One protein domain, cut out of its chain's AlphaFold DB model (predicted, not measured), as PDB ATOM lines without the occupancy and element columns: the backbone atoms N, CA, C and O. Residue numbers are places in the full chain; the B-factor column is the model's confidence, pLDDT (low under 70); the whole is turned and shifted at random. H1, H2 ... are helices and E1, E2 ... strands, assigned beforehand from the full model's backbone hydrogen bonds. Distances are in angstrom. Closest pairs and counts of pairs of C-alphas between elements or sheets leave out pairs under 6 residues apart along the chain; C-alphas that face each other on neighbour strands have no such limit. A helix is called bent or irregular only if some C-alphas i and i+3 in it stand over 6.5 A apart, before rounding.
ATOM      1  N   LYS A  13      15.426 -72.950  12.922       87.25
ATOM      2  CA  LYS A  13      14.928 -71.963  13.888       87.25
ATOM      3  C   LYS A  13      13.592 -71.358  13.460       87.25
ATOM      4  O   LYS A  13      12.734 -71.146  14.305       87.25
ATOM      5  N   GLY A  14      13.404 -71.100  12.164       88.94
ATOM      6  CA  GLY A  14      12.143 -70.579  11.642       88.94
ATOM      7  C   GLY A  14      10.997 -71.581  11.755       88.94
ATOM      8  O   GLY A  14       9.915 -71.200  12.182       88.94
ATOM      9  N   TYR A  15      11.238 -72.859  11.440       88.44
ATOM     10  CA  TYR A  15      10.226 -73.910  11.620       88.44
ATOM     11  C   TYR A  15       9.838 -74.080  13.086       88.44
ATOM     12  O   TYR A  15       8.657 -74.171  13.403       88.44
ATOM     13  N   GLU A  16      10.824 -74.085  13.980       87.50
ATOM     14  CA  GLU A  16      10.579 -74.177  15.416       87.50
ATOM     15  C   GLU A  16       9.792 -72.975  15.952       87.50
ATOM     16  O   GLU A  16       8.849 -73.163  16.716       87.50
ATOM     17  N   ALA A  17      10.149 -71.755  15.544       89.81
ATOM     18  CA  ALA A  17       9.463 -70.542  15.982       89.81
ATOM     19  C   ALA A  17       8.043 -70.405  15.401       89.81
ATOM     20  O   ALA A  17       7.200 -69.749  16.008       89.81
ATOM     21  N   ALA A  18       7.778 -71.005  14.238       91.06
ATOM     22  CA  ALA A  18       6.471 -70.979  13.581       91.06
ATOM     23  C   ALA A  18       5.501 -72.065  14.087       91.06
ATOM     24  O   ALA A  18       4.336 -72.077  13.687       91.06
ATOM     25  N   ASP A  19       5.957 -72.982  14.945       92.75
ATOM     26  CA  ASP A  19       5.116 -74.041  15.497       92.75
ATOM     27  C   ASP A  19       4.132 -73.481  16.537       92.75
ATOM     28  O   ASP A  19       4.466 -73.239  17.699       92.75
ATOM     29  N   VAL A  20       2.879 -73.313  16.111       94.06
ATOM     30  CA  VAL A  20       1.792 -72.779  16.944       94.06
ATOM     31  C   VAL A  20       1.475 -73.645  18.164       94.06
ATOM     32  O   VAL A  20       0.925 -73.133  19.138       94.06
ATOM     33  N   THR A  21       1.836 -74.933  18.154       96.00
ATOM     34  CA  THR A  21       1.603 -75.815  19.307       96.00
ATOM     35  C   THR A  21       2.492 -75.438  20.493       96.00
ATOM     36  O   THR A  21       2.054 -75.546  21.636       96.00
ATOM     37  N   LYS A  22       3.694 -74.899  20.239       94.44
ATOM     38  CA  LYS A  22       4.638 -74.457  21.280       94.44
ATOM     39  C   LYS A  22       4.235 -73.150  21.957       94.44
ATOM     40  O   LYS A  22       4.732 -72.835  23.033       94.44
ATOM     41  N   VAL A  23       3.361 -72.375  21.320       93.94
ATOM     42  CA  VAL A  23       2.912 -71.058  21.797       93.94
ATOM     43  C   VAL A  23       1.410 -71.024  22.079       93.94
ATOM     44  O   VAL A  23       0.833 -69.944  22.209       93.94
ATOM     45  N   ALA A  24       0.775 -72.194  22.212       96.12
ATOM     46  CA  ALA A  24      -0.659 -72.321  22.472       96.12
ATOM     47  C   ALA A  24      -1.097 -71.545  23.727       96.12
ATOM     48  O   ALA A  24      -2.156 -70.919  23.711       96.12
ATOM     49  N   GLY A  25      -0.247 -71.482  24.762       95.75
ATOM     50  CA  GLY A  25      -0.481 -70.713  25.992       95.75
ATOM     51  C   GLY A  25      -0.814 -69.229  25.763       95.75
ATOM     52  O   GLY A  25      -1.568 -68.628  26.534       95.75
ATOM     53  N   ASN A  26      -0.351 -68.638  24.655       96.06
ATOM     54  CA  ASN A  26      -0.645 -67.245  24.296       96.06
ATOM     55  C   ASN A  26      -2.111 -67.014  23.886       96.06
ATOM     56  O   ASN A  26      -2.547 -65.868  23.764       96.06
ATOM     57  N   LEU A  27      -2.886 -68.084  23.681       96.50
ATOM     58  CA  LEU A  27      -4.305 -68.032  23.317       96.50
ATOM     59  C   LEU A  27      -5.235 -68.043  24.539       96.50
ATOM     60  O   LEU A  27      -6.459 -68.085  24.392       96.50
ATOM     61  N   LYS A  28      -4.684 -67.966  25.756       96.00
ATOM     62  CA  LYS A  28      -5.471 -67.893  26.989       96.00
ATOM     63  C   LYS A  28      -6.407 -66.678  26.984       96.00
ATOM     64  O   LYS A  28      -6.040 -65.582  26.557       96.00
ATOM     65  N   ASN A  29      -7.620 -66.873  27.503       94.69
ATOM     66  CA  ASN A  29      -8.681 -65.860  27.577       94.69
ATOM     67  C   ASN A  29      -9.103 -65.286  26.208       94.69
ATOM     68  O   ASN A  29      -9.548 -64.139  26.130       94.69
ATOM     69  N   LYS A  30      -8.945 -66.051  25.122       95.38
ATOM     70  CA  LYS A  30      -9.463 -65.703  23.793       95.38
ATOM     71  C   LYS A  30     -10.650 -66.590  23.443       95.38
ATOM     72  O   LYS A  30     -10.691 -67.757  23.820       95.38
ATOM     73  N   PHE A  31     -11.591 -66.048  22.673       96.56
ATOM     74  CA  PHE A  31     -12.543 -66.886  21.955       96.56
ATOM     75  C   PHE A  31     -11.801 -67.563  20.806       96.56
ATOM     76  O   PHE A  31     -11.258 -66.891  19.930       96.56
ATOM     77  N   LEU A  32     -11.760 -68.893  20.826       97.81
ATOM     78  CA  LEU A  32     -11.042 -69.685  19.837       97.81
ATOM     79  C   LEU A  32     -11.944 -70.780  19.277       97.81
ATOM     80  O   LEU A  32     -12.625 -71.485  20.025       97.81
ATOM     81  N   MET A  33     -11.905 -70.935  17.956       98.44
ATOM     82  CA  MET A  33     -12.575 -72.010  17.244       98.44
ATOM     83  C   MET A  33     -11.614 -72.668  16.254       98.44
ATOM     84  O   MET A  33     -10.995 -71.986  15.441       98.44
ATOM     85  N   LEU A  34     -11.513 -73.995  16.308       98.38
ATOM     86  CA  LEU A  34     -10.799 -74.811  15.329       98.38
ATOM     87  C   LEU A  34     -11.807 -75.440  14.363       98.38
ATOM     88  O   LEU A  34     -12.804 -76.011  14.803       98.38
ATOM     89  N   VAL A  35     -11.551 -75.368  13.056       98.56
ATOM     90  CA  VAL A  35     -12.389 -76.006  12.029       98.56
ATOM     91  C   VAL A  35     -11.514 -76.809  11.081       98.56
ATOM     92  O   VAL A  35     -10.514 -76.283  10.599       98.56
ATOM     93  N   HIS A  36     -11.873 -78.067  10.818       98.69
ATOM     94  CA  HIS A  36     -11.115 -78.910   9.889       98.69
ATOM     95  C   HIS A  36     -11.958 -80.075   9.347       98.69
ATOM     96  O   HIS A  36     -12.776 -80.648  10.071       98.69
ATOM     97  N   GLY A  37     -11.747 -80.441   8.082       98.44
ATOM     98  CA  GLY A  37     -12.272 -81.671   7.484       98.44
ATOM     99  C   GLY A  37     -11.383 -82.892   7.762       98.44
ATOM    100  O   GLY A  37     -10.158 -82.776   7.807       98.44
ATOM    101  N   THR A  38     -11.958 -84.076   7.972       98.25
ATOM    102  CA  THR A  38     -11.165 -85.281   8.290       98.25
ATOM    103  C   THR A  38     -10.476 -85.896   7.069       98.25
ATOM    104  O   THR A  38      -9.490 -86.612   7.240       98.25
ATOM    105  N   ALA A  39     -10.953 -85.598   5.856       97.81
ATOM    106  CA  ALA A  39     -10.415 -86.098   4.589       97.81
ATOM    107  C   ALA A  39      -9.514 -85.069   3.875       97.81
ATOM    108  O   ALA A  39      -9.324 -85.125   2.658       97.81
ATOM    109  N   ASP A  40      -8.943 -84.101   4.601       97.75
ATOM    110  CA  ASP A  40      -7.954 -83.187   4.025       97.75
ATOM    111  C   ASP A  40      -6.611 -83.905   3.797       97.75
ATOM    112  O   ASP A  40      -5.877 -84.277   4.721       97.75
ATOM    113  N   HIS A  41      -6.291 -84.110   2.521       95.25
ATOM    114  CA  HIS A  41      -5.041 -84.722   2.073       95.25
ATOM    115  C   HIS A  41      -3.883 -83.724   1.942       95.25
ATOM    116  O   HIS A  41      -2.737 -84.150   1.826       95.25
ATOM    117  N   SER A  42      -4.165 -82.420   1.935       94.12
ATOM    118  CA  SER A  42      -3.166 -81.358   1.771       94.12
ATOM    119  C   SER A  42      -2.645 -80.855   3.115       94.12
ATOM    120  O   SER A  42      -1.436 -80.791   3.336       94.12
ATOM    121  N   VAL A  43      -3.557 -80.572   4.042       95.19
ATOM    122  CA  VAL A  43      -3.250 -80.201   5.419       95.19
ATOM    123  C   VAL A  43      -3.908 -81.244   6.294       95.19
ATOM    124  O   VAL A  43      -5.096 -81.191   6.545       95.19
ATOM    125  N   HIS A  44      -3.151 -82.238   6.746       95.50
ATOM    126  CA  HIS A  44      -3.758 -83.342   7.484       95.50
ATOM    127  C   HIS A  44      -4.480 -82.878   8.754       95.50
ATOM    128  O   HIS A  44      -3.933 -82.096   9.537       95.50
ATOM    129  N   TYR A  45      -5.641 -83.483   9.019       97.06
ATOM    130  CA  TYR A  45      -6.446 -83.272  10.229       97.06
ATOM    131  C   TYR A  45      -5.639 -83.408  11.535       97.06
ATOM    132  O   TYR A  45      -5.903 -82.748  12.541       97.06
ATOM    133  N   HIS A  46      -4.586 -84.225  11.506       96.25
ATOM    134  CA  HIS A  46      -3.666 -84.403  12.620       96.25
ATOM    135  C   HIS A  46      -3.019 -83.086  13.104       96.25
ATOM    136  O   HIS A  46      -2.747 -82.971  14.297       96.25
ATOM    137  N   HIS A  47      -2.836 -82.074  12.242       95.81
ATOM    138  CA  HIS A  47      -2.362 -80.745  12.661       95.81
ATOM    139  C   HIS A  47      -3.314 -80.081  13.657       95.81
ATOM    140  O   HIS A  47      -2.880 -79.621  14.714       95.81
ATOM    141  N   THR A  48      -4.617 -80.098  13.367       97.88
ATOM    142  CA  THR A  48      -5.634 -79.588  14.296       97.88
ATOM    143  C   THR A  48      -5.630 -80.375  15.595       97.88
ATOM    144  O   THR A  48      -5.779 -79.774  16.654       97.88
ATOM    145  N   MET A  49      -5.392 -81.687  15.545       98.00
ATOM    146  CA  MET A  49      -5.378 -82.502  16.758       98.00
ATOM    147  C   MET A  49      -4.149 -82.297  17.639       98.00
ATOM    148  O   MET A  49      -4.287 -82.336  18.860       98.00
ATOM    149  N   LEU A  50      -2.980 -81.997  17.066       97.62
ATOM    150  CA  LEU A  50      -1.835 -81.568  17.873       97.62
ATOM    151  C   LEU A  50      -2.088 -80.219  18.547       97.62
ATOM    152  O   LEU A  50      -1.802 -80.077  19.734       97.62
ATOM    153  N   LEU A  51      -2.663 -79.249  17.829       97.94
ATOM    154  CA  LEU A  51      -2.989 -77.953  18.422       97.94
ATOM    155  C   LEU A  51      -4.069 -78.078  19.504       97.94
ATOM    156  O   LEU A  51      -3.921 -77.504  20.575       97.94
ATOM    157  N   ALA A  52      -5.119 -78.864  19.260       98.44
ATOM    158  CA  ALA A  52      -6.162 -79.141  20.246       98.44
ATOM    159  C   ALA A  52      -5.589 -79.792  21.514       98.44
ATOM    160  O   ALA A  52      -5.960 -79.404  22.620       98.44
ATOM    161  N   LYS A  53      -4.646 -80.734  21.363       98.50
ATOM    162  CA  LYS A  53      -3.913 -81.307  22.496       98.50
ATOM    163  C   LYS A  53      -3.124 -80.236  23.256       98.50
ATOM    164  O   LYS A  53      -3.257 -80.165  24.470       98.50
ATOM    165  N   ALA A  54      -2.350 -79.403  22.562       98.38
ATOM    166  CA  ALA A  54      -1.559 -78.350  23.202       98.38
ATOM    167  C   ALA A  54      -2.441 -77.335  23.955       98.38
ATOM    168  O   ALA A  54      -2.133 -76.963  25.081       98.38
ATOM    169  N   LEU A  55      -3.578 -76.936  23.376       98.62
ATOM    170  CA  LEU A  55      -4.562 -76.072  24.039       98.62
ATOM    171  C   LEU A  55      -5.141 -76.723  25.302       98.62
ATOM    172  O   LEU A  55      -5.279 -76.052  26.322       98.62
ATOM    173  N   ALA A  56      -5.468 -78.017  25.239       98.38
ATOM    174  CA  ALA A  56      -5.983 -78.763  26.383       98.38
ATOM    175  C   ALA A  56      -4.933 -78.920  27.495       98.38
ATOM    176  O   ALA A  56      -5.266 -78.729  28.663       98.38
ATOM    177  N   ASP A  57      -3.677 -79.206  27.141       98.38
ATOM    178  CA  ASP A  57      -2.560 -79.298  28.088       98.38
ATOM    179  C   ASP A  57      -2.324 -77.948  28.813       98.38
ATOM    180  O   ASP A  57      -2.019 -77.929  30.003       98.38
ATOM    181  N   GLU A  58      -2.559 -76.819  28.131       98.12
ATOM    182  CA  GLU A  58      -2.514 -75.453  28.691       98.12
ATOM    183  C   GLU A  58      -3.807 -75.032  29.430       98.12
ATOM    184  O   GLU A  58      -3.909 -73.914  29.949       98.12
ATOM    185  N   GLY A  59      -4.828 -75.897  29.476       97.75
ATOM    186  CA  GLY A  59      -6.118 -75.609  30.112       97.75
ATOM    187  C   GLY A  59      -6.941 -74.521  29.410       97.75
ATOM    188  O   GLY A  59      -7.753 -73.846  30.048       97.75
ATOM    189  N   ILE A  60      -6.727 -74.310  28.109       98.31
ATOM    190  CA  ILE A  60      -7.430 -73.305  27.308       98.31
ATOM    191  C   ILE A  60      -8.712 -73.913  26.738       98.31
ATOM    192  O   ILE A  60      -8.688 -74.940  26.065       98.31
ATOM    193  N   LEU A  61      -9.845 -73.246  26.971       97.69
ATOM    194  CA  LEU A  61     -11.124 -73.620  26.373       97.69
ATOM    195  C   LEU A  61     -11.201 -73.143  24.919       97.69
ATOM    196  O   LEU A  61     -10.886 -71.996  24.609       97.69
ATOM    197  N   PHE A  62     -11.677 -74.016  24.037       98.25
ATOM    198  CA  PHE A  62     -11.887 -73.724  22.622       98.25
ATOM    199  C   PHE A  62     -13.105 -74.484  22.095       98.25
ATOM    200  O   PHE A  62     -13.523 -75.496  22.660       98.25
ATOM    201  N   ARG A  63     -13.680 -74.001  20.993       98.31
ATOM    202  CA  ARG A  63     -14.680 -74.742  20.215       98.31
ATOM    203  C   ARG A  63     -13.985 -75.492  19.087       98.31
ATOM    204  O   ARG A  63     -13.037 -74.982  18.497       98.31
ATOM    205  N   GLN A  64     -14.473 -76.676  18.741       98.38
ATOM    206  CA  GLN A  64     -13.961 -77.425  17.599       98.38
ATOM    207  C   GLN A  64     -15.112 -77.908  16.726       98.38
ATOM    208  O   GLN A  64     -16.041 -78.537  17.223       98.38
ATOM    209  N   MET A  65     -15.021 -77.643  15.424       98.50
ATOM    210  CA  MET A  65     -15.923 -78.184  14.415       98.50
ATOM    211  C   MET A  65     -15.143 -79.095  13.475       98.50
ATOM    212  O   MET A  65     -14.216 -78.668  12.787       98.50
ATOM    213  N   THR A  66     -15.503 -80.372  13.471       98.38
ATOM    214  CA  THR A  66     -14.906 -81.380  12.593       98.38
ATOM    215  C   THR A  66     -15.935 -81.816  11.568       98.38
ATOM    216  O   THR A  66     -17.063 -82.133  11.936       98.38
ATOM    217  N   TYR A  67     -15.540 -81.828  10.298       98.50
ATOM    218  CA  TYR A  67     -16.392 -82.279   9.206       98.50
ATOM    219  C   TYR A  67     -15.882 -83.604   8.651       98.50
ATOM    220  O   TYR A  67     -14.812 -83.662   8.046       98.50
ATOM    221  N   SER A  68     -16.638 -84.670   8.895       97.88
ATOM    222  CA  SER A  68     -16.325 -86.001   8.383       97.88
ATOM    223  C   SER A  68     -16.347 -86.020   6.858       97.88
ATOM    224  O   SER A  68     -17.211 -85.392   6.256       97.88
ATOM    225  N   ASP A  69     -15.399 -86.737   6.256       97.50
ATOM    226  CA  ASP A  69     -15.270 -86.972   4.809       97.50
ATOM    227  C   ASP A  69     -15.073 -85.711   3.950       97.50
ATOM    228  O   ASP A  69     -14.975 -85.776   2.725       97.50
ATOM    229  N   GLU A  70     -14.919 -84.553   4.590       98.38
ATOM    230  CA  GLU A  70     -14.634 -83.298   3.915       98.38
ATOM    231  C   GLU A  70     -13.131 -83.084   3.756       98.38
ATOM    232  O   GLU A  70     -12.344 -83.248   4.692       98.38
ATOM    233  N   GLY A  71     -12.739 -82.682   2.549       97.31
ATOM    234  CA  GLY A  71     -11.375 -82.263   2.242       97.31
ATOM    235  C   GLY A  71     -11.125 -80.784   2.546       97.31
ATOM    236  O   GLY A  71     -11.962 -80.088   3.118       97.31
ATOM    237  N   HIS A  72      -9.998 -80.267   2.053       96.69
ATOM    238  CA  HIS A  72      -9.521 -78.897   2.302       96.69
ATOM    239  C   HIS A  72     -10.546 -77.777   2.052       96.69
ATOM    240  O   HIS A  72     -10.489 -76.706   2.649       96.69
ATOM    241  N   ARG A  73     -11.486 -78.000   1.128       96.44
ATOM    242  CA  ARG A  73     -12.450 -76.988   0.674       96.44
ATOM    243  C   ARG A  73     -13.818 -77.067   1.351       96.44
ATOM    244  O   ARG A  73     -14.650 -76.211   1.046       96.44
ATOM    245  N   LEU A  74     -14.057 -78.072   2.201       97.81
ATOM    246  CA  LEU A  74     -15.328 -78.276   2.911       97.81
ATOM    247  C   LEU A  74     -16.558 -78.173   1.979       97.81
ATOM    248  O   LEU A  74     -17.525 -77.466   2.274       97.81
ATOM    249  N   LEU A  75     -16.481 -78.781   0.787       97.44
ATOM    250  CA  LEU A  75     -17.438 -78.547  -0.298       97.44
ATOM    251  C   LEU A  75     -18.852 -79.023   0.041       97.44
ATOM    252  O   LEU A  75     -19.798 -78.330  -0.337       97.44
ATOM    253  N   GLY A  76     -19.004 -80.152   0.735       97.88
ATOM    254  CA  GLY A  76     -20.316 -80.728   1.050       97.88
ATOM    255  C   GLY A  76     -21.006 -80.086   2.253       97.88
ATOM    256  O   GLY A  76     -22.192 -80.315   2.476       97.88
ATOM    257  N   VAL A  77     -20.305 -79.226   3.001       98.25
ATOM    258  CA  VAL A  77     -20.785 -78.671   4.280       98.25
ATOM    259  C   VAL A  77     -20.740 -77.145   4.344       98.25
ATOM    260  O   VAL A  77     -20.872 -76.577   5.426       98.25
ATOM    261  N   LYS A  78     -20.573 -76.451   3.209       97.94
ATOM    262  CA  LYS A  78     -20.401 -74.985   3.174       97.94
ATOM    263  C   LYS A  78     -21.476 -74.224   3.940       97.94
ATOM    264  O   LYS A  78     -21.151 -73.319   4.701       97.94
ATOM    265  N   GLU A  79     -22.744 -74.582   3.752       98.38
ATOM    266  CA  GLU A  79     -23.848 -73.910   4.439       98.38
ATOM    267  C   GLU A  79     -23.732 -74.064   5.961       98.38
ATOM    268  O   GLU A  79     -23.795 -73.076   6.692       98.38
ATOM    269  N   HIS A  80     -23.494 -75.290   6.439       98.56
ATOM    270  CA  HIS A  80     -23.288 -75.550   7.860       98.56
ATOM    271  C   HIS A  80     -22.048 -74.815   8.387       98.56
ATOM    272  O   HIS A  80     -22.089 -74.214   9.460       98.56
ATOM    273  N   PHE A  81     -20.958 -74.805   7.618       98.50
ATOM    274  CA  PHE A  81     -19.733 -74.087   7.948       98.50
ATOM    275  C   PHE A  81     -19.968 -72.591   8.142       98.50
ATOM    276  O   PHE A  81     -19.601 -72.064   9.193       98.50
ATOM    277  N   TYR A  82     -20.637 -71.924   7.200       98.38
ATOM    278  CA  TYR A  82     -20.918 -70.493   7.321       98.38
ATOM    279  C   TYR A  82     -21.855 -70.176   8.490       98.38
ATOM    280  O   TYR A  82     -21.559 -69.248   9.239       98.38
ATOM    281  N   LYS A  83     -22.903 -70.978   8.725       98.56
ATOM    282  CA  LYS A  83     -23.766 -70.818   9.914       98.56
ATOM    283  C   LYS A  83     -22.980 -70.985  11.216       98.56
ATOM    284  O   LYS A  83     -23.153 -70.216  12.155       98.56
ATOM    285  N   THR A  84     -22.076 -71.963  11.265       98.44
ATOM    286  CA  THR A  84     -21.232 -72.198  12.445       98.44
ATOM    287  C   THR A  84     -20.309 -71.003  12.713       98.44
ATOM    288  O   THR A  84     -20.174 -70.579  13.862       98.44
ATOM    289  N   LEU A  85     -19.699 -70.436  11.665       98.00
ATOM    290  CA  LEU A  85     -18.876 -69.230  11.780       98.00
ATOM    291  C   LEU A  85     -19.693 -68.019  12.232       98.00
ATOM    292  O   LEU A  85     -19.253 -67.299  13.124       98.00
ATOM    293  N   GLU A  86     -20.871 -67.807  11.647       97.81
ATOM    294  CA  GLU A  86     -21.769 -66.710  12.013       97.81
ATOM    295  C   GLU A  86     -22.146 -66.773  13.494       97.81
ATOM    296  O   GLU A  86     -22.036 -65.770  14.201       97.81
ATOM    297  N   MET A  87     -22.506 -67.959  13.993       97.50
ATOM    298  CA  MET A  87     -22.810 -68.159  15.409       97.50
ATOM    299  C   MET A  87     -21.596 -67.881  16.296       97.50
ATOM    300  O   MET A  87     -21.713 -67.189  17.305       97.50
ATOM    301  N   PHE A  88     -20.417 -68.385  15.925       97.81
ATOM    302  CA  PHE A  88     -19.202 -68.153  16.702       97.81
ATOM    303  C   PHE A  88     -18.818 -66.667  16.751       97.81
ATOM    304  O   PHE A  88     -18.534 -66.148  17.828       97.81
ATOM    305  N   ILE A  89     -18.841 -65.971  15.613       96.62
ATOM    306  CA  ILE A  89     -18.531 -64.536  15.532       96.62
ATOM    307  C   ILE A  89     -19.568 -63.722  16.314       96.62
ATOM    308  O   ILE A  89     -19.192 -62.832  17.075       96.62
ATOM    309  N   SER A  90     -20.854 -64.056  16.191       94.75
ATOM    310  CA  SER A  90     -21.923 -63.403  16.958       94.75
ATOM    311  C   SER A  90     -21.726 -63.557  18.466       94.75
ATOM    312  O   SER A  90     -21.938 -62.603  19.210       94.75
ATOM    313  N   ASP A  91     -21.265 -64.725  18.921       93.75
ATOM    314  CA  ASP A  91     -20.917 -64.941  20.327       93.75
ATOM    315  C   ASP A  91     -19.678 -64.137  20.752       93.75
ATOM    316  O   ASP A  91     -19.646 -63.616  21.867       93.75
ATOM    317  N   CYS A  92     -18.669 -64.006  19.881       94.69
ATOM    318  CA  CYS A  92     -17.451 -63.237  20.169       94.69
ATOM    319  C   CYS A  92     -17.727 -61.743  20.369       94.69
ATOM    320  O   CYS A  92     -17.071 -61.104  21.190       94.69
ATOM    321  N   PHE A  93     -18.667 -61.190  19.599       91.56
ATOM    322  CA  PHE A  93     -18.966 -59.755  19.557       91.56
ATOM    323  C   PHE A  93     -20.368 -59.434  20.071       91.56
ATOM    324  O   PHE A  93     -20.965 -58.431  19.676       91.56
ATOM    325  N   ARG A  94     -20.919 -60.292  20.935       89.75
ATOM    326  CA  ARG A  94     -22.238 -60.061  21.516       89.75
ATOM    327  C   ARG A  94     -22.215 -58.744  22.303       89.75
ATOM    328  O   ARG A  94     -21.374 -58.613  23.195       89.75
ATOM    329  N   PRO A  95     -23.123 -57.795  22.010       85.88
ATOM    330  CA  PRO A  95     -23.134 -56.515  22.699       85.88
ATOM    331  C   PRO A  95     -23.390 -56.702  24.191       85.88
ATOM    332  O   PRO A  95     -24.103 -57.626  24.611       85.88
ATOM    333  N   SER A  96     -22.809 -55.812  24.989       86.44
ATOM    334  CA  SER A  96     -23.032 -55.787  26.429       86.44
ATOM    335  C   SER A  96     -24.503 -55.490  26.742       86.44
ATOM    336  O   SER A  96     -25.254 -54.966  25.914       86.44
ATOM    337  N   VAL A  97     -24.943 -55.816  27.958       88.69
ATOM    338  CA  VAL A  97     -26.319 -55.521  28.394       88.69
ATOM    339  C   VAL A  97     -26.591 -54.014  28.337       88.69
ATOM    340  O   VAL A  97     -27.678 -53.593  27.944       88.69
ATOM    341  N   GLU A  98     -25.590 -53.201  28.664       89.81
ATOM    342  CA  GLU A  98     -25.639 -51.742  28.601       89.81
ATOM    343  C   GLU A  98     -25.770 -51.245  27.160       89.81
ATOM    344  O   GLU A  98     -26.605 -50.382  26.880       89.81
ATOM    345  N   GLU A  99     -24.996 -51.812  26.233       89.19
ATOM    346  CA  GLU A  99     -25.100 -51.488  24.810       89.19
ATOM    347  C   GLU A  99     -26.483 -51.863  24.274       89.19
ATOM    348  O   GLU A  99     -27.124 -51.051  23.605       89.19
ATOM    349  N   ILE A 100     -26.993 -53.048  24.617       89.69
ATOM    350  CA  ILE A 100     -28.347 -53.479  24.246       89.69
ATOM    351  C   ILE A 100     -29.387 -52.492  24.790       89.69
ATOM    352  O   ILE A 100     -30.253 -52.032  24.042       89.69
ATOM    353  N   TYR A 101     -29.288 -52.121  26.069       91.12
ATOM    354  CA  TYR A 101     -30.207 -51.175  26.698       91.12
ATOM    355  C   TYR A 101     -30.178 -49.801  26.016       91.12
ATOM    356  O   TYR A 101     -31.237 -49.240  25.722       91.12
ATOM    357  N   TYR A 102     -28.987 -49.282  25.701       91.88
ATOM    358  CA  TYR A 102     -28.822 -48.022  24.978       91.88
ATOM    359  C   TYR A 102     -29.525 -48.053  23.614       91.88
ATOM    360  O   TYR A 102     -30.284 -47.136  23.288       91.88
ATOM    361  N   HIS A 103     -29.334 -49.122  22.837       88.38
ATOM    362  CA  HIS A 103     -29.956 -49.256  21.519       88.38
ATOM    363  C   HIS A 103     -31.484 -49.393  21.607       88.38
ATOM    364  O   HIS A 103     -32.193 -48.782  20.806       88.38
ATOM    365  N   ILE A 104     -32.005 -50.126  22.600       91.56
ATOM    366  CA  ILE A 104     -33.453 -50.236  22.841       91.56
ATOM    367  C   ILE A 104     -34.045 -48.871  23.204       91.56
ATOM    368  O   ILE A 104     -35.062 -48.476  22.630       91.56
ATOM    369  N   LYS A 105     -33.418 -48.142  24.137       92.31
ATOM    370  CA  LYS A 105     -33.903 -46.827  24.574       92.31
ATOM    371  C   LYS A 105     -33.915 -45.828  23.417       92.31
ATOM    372  O   LYS A 105     -34.943 -45.209  23.163       92.31
ATOM    373  N   LYS A 106     -32.809 -45.736  22.671       90.75
ATOM    374  CA  LYS A 106     -32.685 -44.841  21.512       90.75
ATOM    375  C   LYS A 106     -33.713 -45.158  20.425       90.75
ATOM    376  O   LYS A 106     -34.260 -44.244  19.819       90.75
ATOM    377  N   LYS A 107     -33.995 -46.443  20.178       91.38
ATOM    378  CA  LYS A 107     -35.020 -46.851  19.210       91.38
ATOM    379  C   LYS A 107     -36.418 -46.390  19.637       91.38
ATOM    380  O   LYS A 107     -37.130 -45.851  18.802       91.38
ATOM    381  N   LYS A 108     -36.774 -46.531  20.921       91.00
ATOM    382  CA  LYS A 108     -38.051 -46.023  21.456       91.00
ATOM    383  C   LYS A 108     -38.176 -44.503  21.336       91.00
ATOM    384  O   LYS A 108     -39.206 -44.029  20.884       91.00
ATOM    385  N   GLU A 109     -37.123 -43.756  21.677       91.31
ATOM    386  CA  GLU A 109     -37.104 -42.289  21.526       91.31
ATOM    387  C   GLU A 109     -37.298 -41.871  20.052       91.31
ATOM    388  O   GLU A 109     -38.039 -40.937  19.763       91.31
ATOM    389  N   LEU A 110     -36.681 -42.586  19.101       88.31
ATOM    390  CA  LEU A 110     -36.869 -42.337  17.665       88.31
ATOM    391  C   LEU A 110     -38.280 -42.690  17.176       88.31
ATOM    392  O   LEU A 110     -38.816 -41.979  16.331       88.31
ATOM    393  N   GLU A 111     -38.873 -43.771  17.685       90.56
ATOM    394  CA  GLU A 111     -40.256 -44.153  17.374       90.56
ATOM    395  C   GLU A 111     -41.257 -43.118  17.910       90.56
ATOM    396  O   GLU A 111     -42.186 -42.760  17.192       90.56
ATOM    397  N   GLU A 112     -41.045 -42.574  19.113       86.31
ATOM    398  CA  GLU A 112     -41.877 -41.493  19.666       86.31
ATOM    399  C   GLU A 112     -41.783 -40.204  18.836       86.31
ATOM    400  O   GLU A 112     -42.808 -39.579  18.569       86.31
ATOM    401  N   ILE A 113     -40.584 -39.828  18.373       81.69
ATOM    402  CA  ILE A 113     -40.394 -38.657  17.498       81.69
ATOM    403  C   ILE A 113     -41.022 -38.882  16.116       81.69
ATOM    404  O   ILE A 113     -41.577 -37.952  15.548       81.69
ATOM    405  N   ALA A 114     -40.951 -40.097  15.566       79.44
ATOM    406  CA  ALA A 114     -41.506 -40.408  14.245       79.44
ATOM    407  C   ALA A 114     -43.047 -40.379  14.193       79.44
ATOM    408  O   ALA A 114     -43.617 -40.394  13.102       79.44
ATOM    409  N   TYR A 115     -43.713 -40.363  15.351       68.75
ATOM    410  CA  TYR A 115     -45.170 -40.272  15.486       68.75
ATOM    411  C   TYR A 115     -45.691 -38.842  15.743       68.75
ATOM    412  O   TYR A 115     -46.903 -38.673  15.901       68.75
ATOM    413  N   VAL A 116     -44.809 -37.834  15.770       59.38
ATOM    414  CA  VAL A 116     -45.131 -36.395  15.874       59.38
ATOM    415  C   VAL A 116     -44.862 -35.709  14.539       59.38
ATOM    416  O   VAL A 116     -45.719 -34.895  14.128       59.38
TER     417      VAL A 116
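Overview. This is residues 13 to 116 of the 116 residues of the protein "Peptidase_S9 domain-containing protein" of Hyalella azteca (UniProt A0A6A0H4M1). What does the model look like? Two short strands, E1 and E2, lie side by side between helix H3 over one side and the long helix H4 over the other, with H2 packed on H3; from this body H5, with residues 94 to 116, sticks out as a long arm, and residues 13 to 18, with H1, stick out elsewhere. What is it built of? The printed part has 104 residues, with named elements in the order H1, H2, E1, H3, E2, H4, H5; the class is mostly helix, and the two strands are parallel. How large is it? It is extended, with a radius of gyration of the C-alphas of 20.3 A and spans of 67 by 33 by 23 A.

Along the chain. Which elements come first? H1 is residues 13 to 17, with C-alpha 13 at (14.928, -71.963, 13.888), and H2 is residues 20 to 27. Strand E1 is residues 33 to 37, 13.7 A long, and H3 is residues 46 to 57, 16.3 A long. What follows? Strand E2 is residues 63 to 67, 13.5 A long. H4 is residues 75 to 92, 25.6 A long, and H5 is residues 97 to 114, 25.7 A long, with C-alpha 114 at (-41.506, -40.408, 14.245).

Arrangement. How do the first helices stand? H1 and H2 are apart, but only just, at 8.4 A. H2 and residues 50 to 55 of H3 touch, at a steep tilt of 45 degrees, the same way; the closest C-alphas, of Thr 21 and Leu 51, are 5.1 A apart. How do the strands pair? E1, H3 and E2 form a strand-helix-strand unit, two parallel neighbour strands with a helix between them in the chain, and its crossover is right-handed. N 34 and O 63 are 2.8 A apart, and N 67 and O 36 are 3.0 A apart, within hydrogen-bond range. What is near the strands? The closest C-alphas of E1 and H3, of His 36 and Thr 48, are 7.1 A apart; those of E2 and H4, of Tyr 67 and Val 77, are 7.5 A apart. H4 and H5 are apart. Are the helix backbones even? In H1, H3 and H5 every O i to N i+4 pair is within hydrogen-bond range, against 12 of 14 in H4 and 1 of 4 in H2, where 3 of 5 O i to N i+3 pairs are within range. H2 and H4 are irregular, with C-alphas 22 and 25 7.9 A apart and C-alphas 76 and 79 8.4 A apart, and H4 has a kink of 31 degrees near residue 82.

Size, cuts and confidence. How far does it reach? The two C-alphas farthest apart, those of Lys 13 and Val 116, the chain's last residue, are 69.8 A apart. Without the stretches that stand free, the body spans 33 by 30 by 15 A. Is it continuous and confident? The printed part has no cut, and no link is long. The mean pLDDT of the printed part is 94.3, and residues 115 to 116 are under 70.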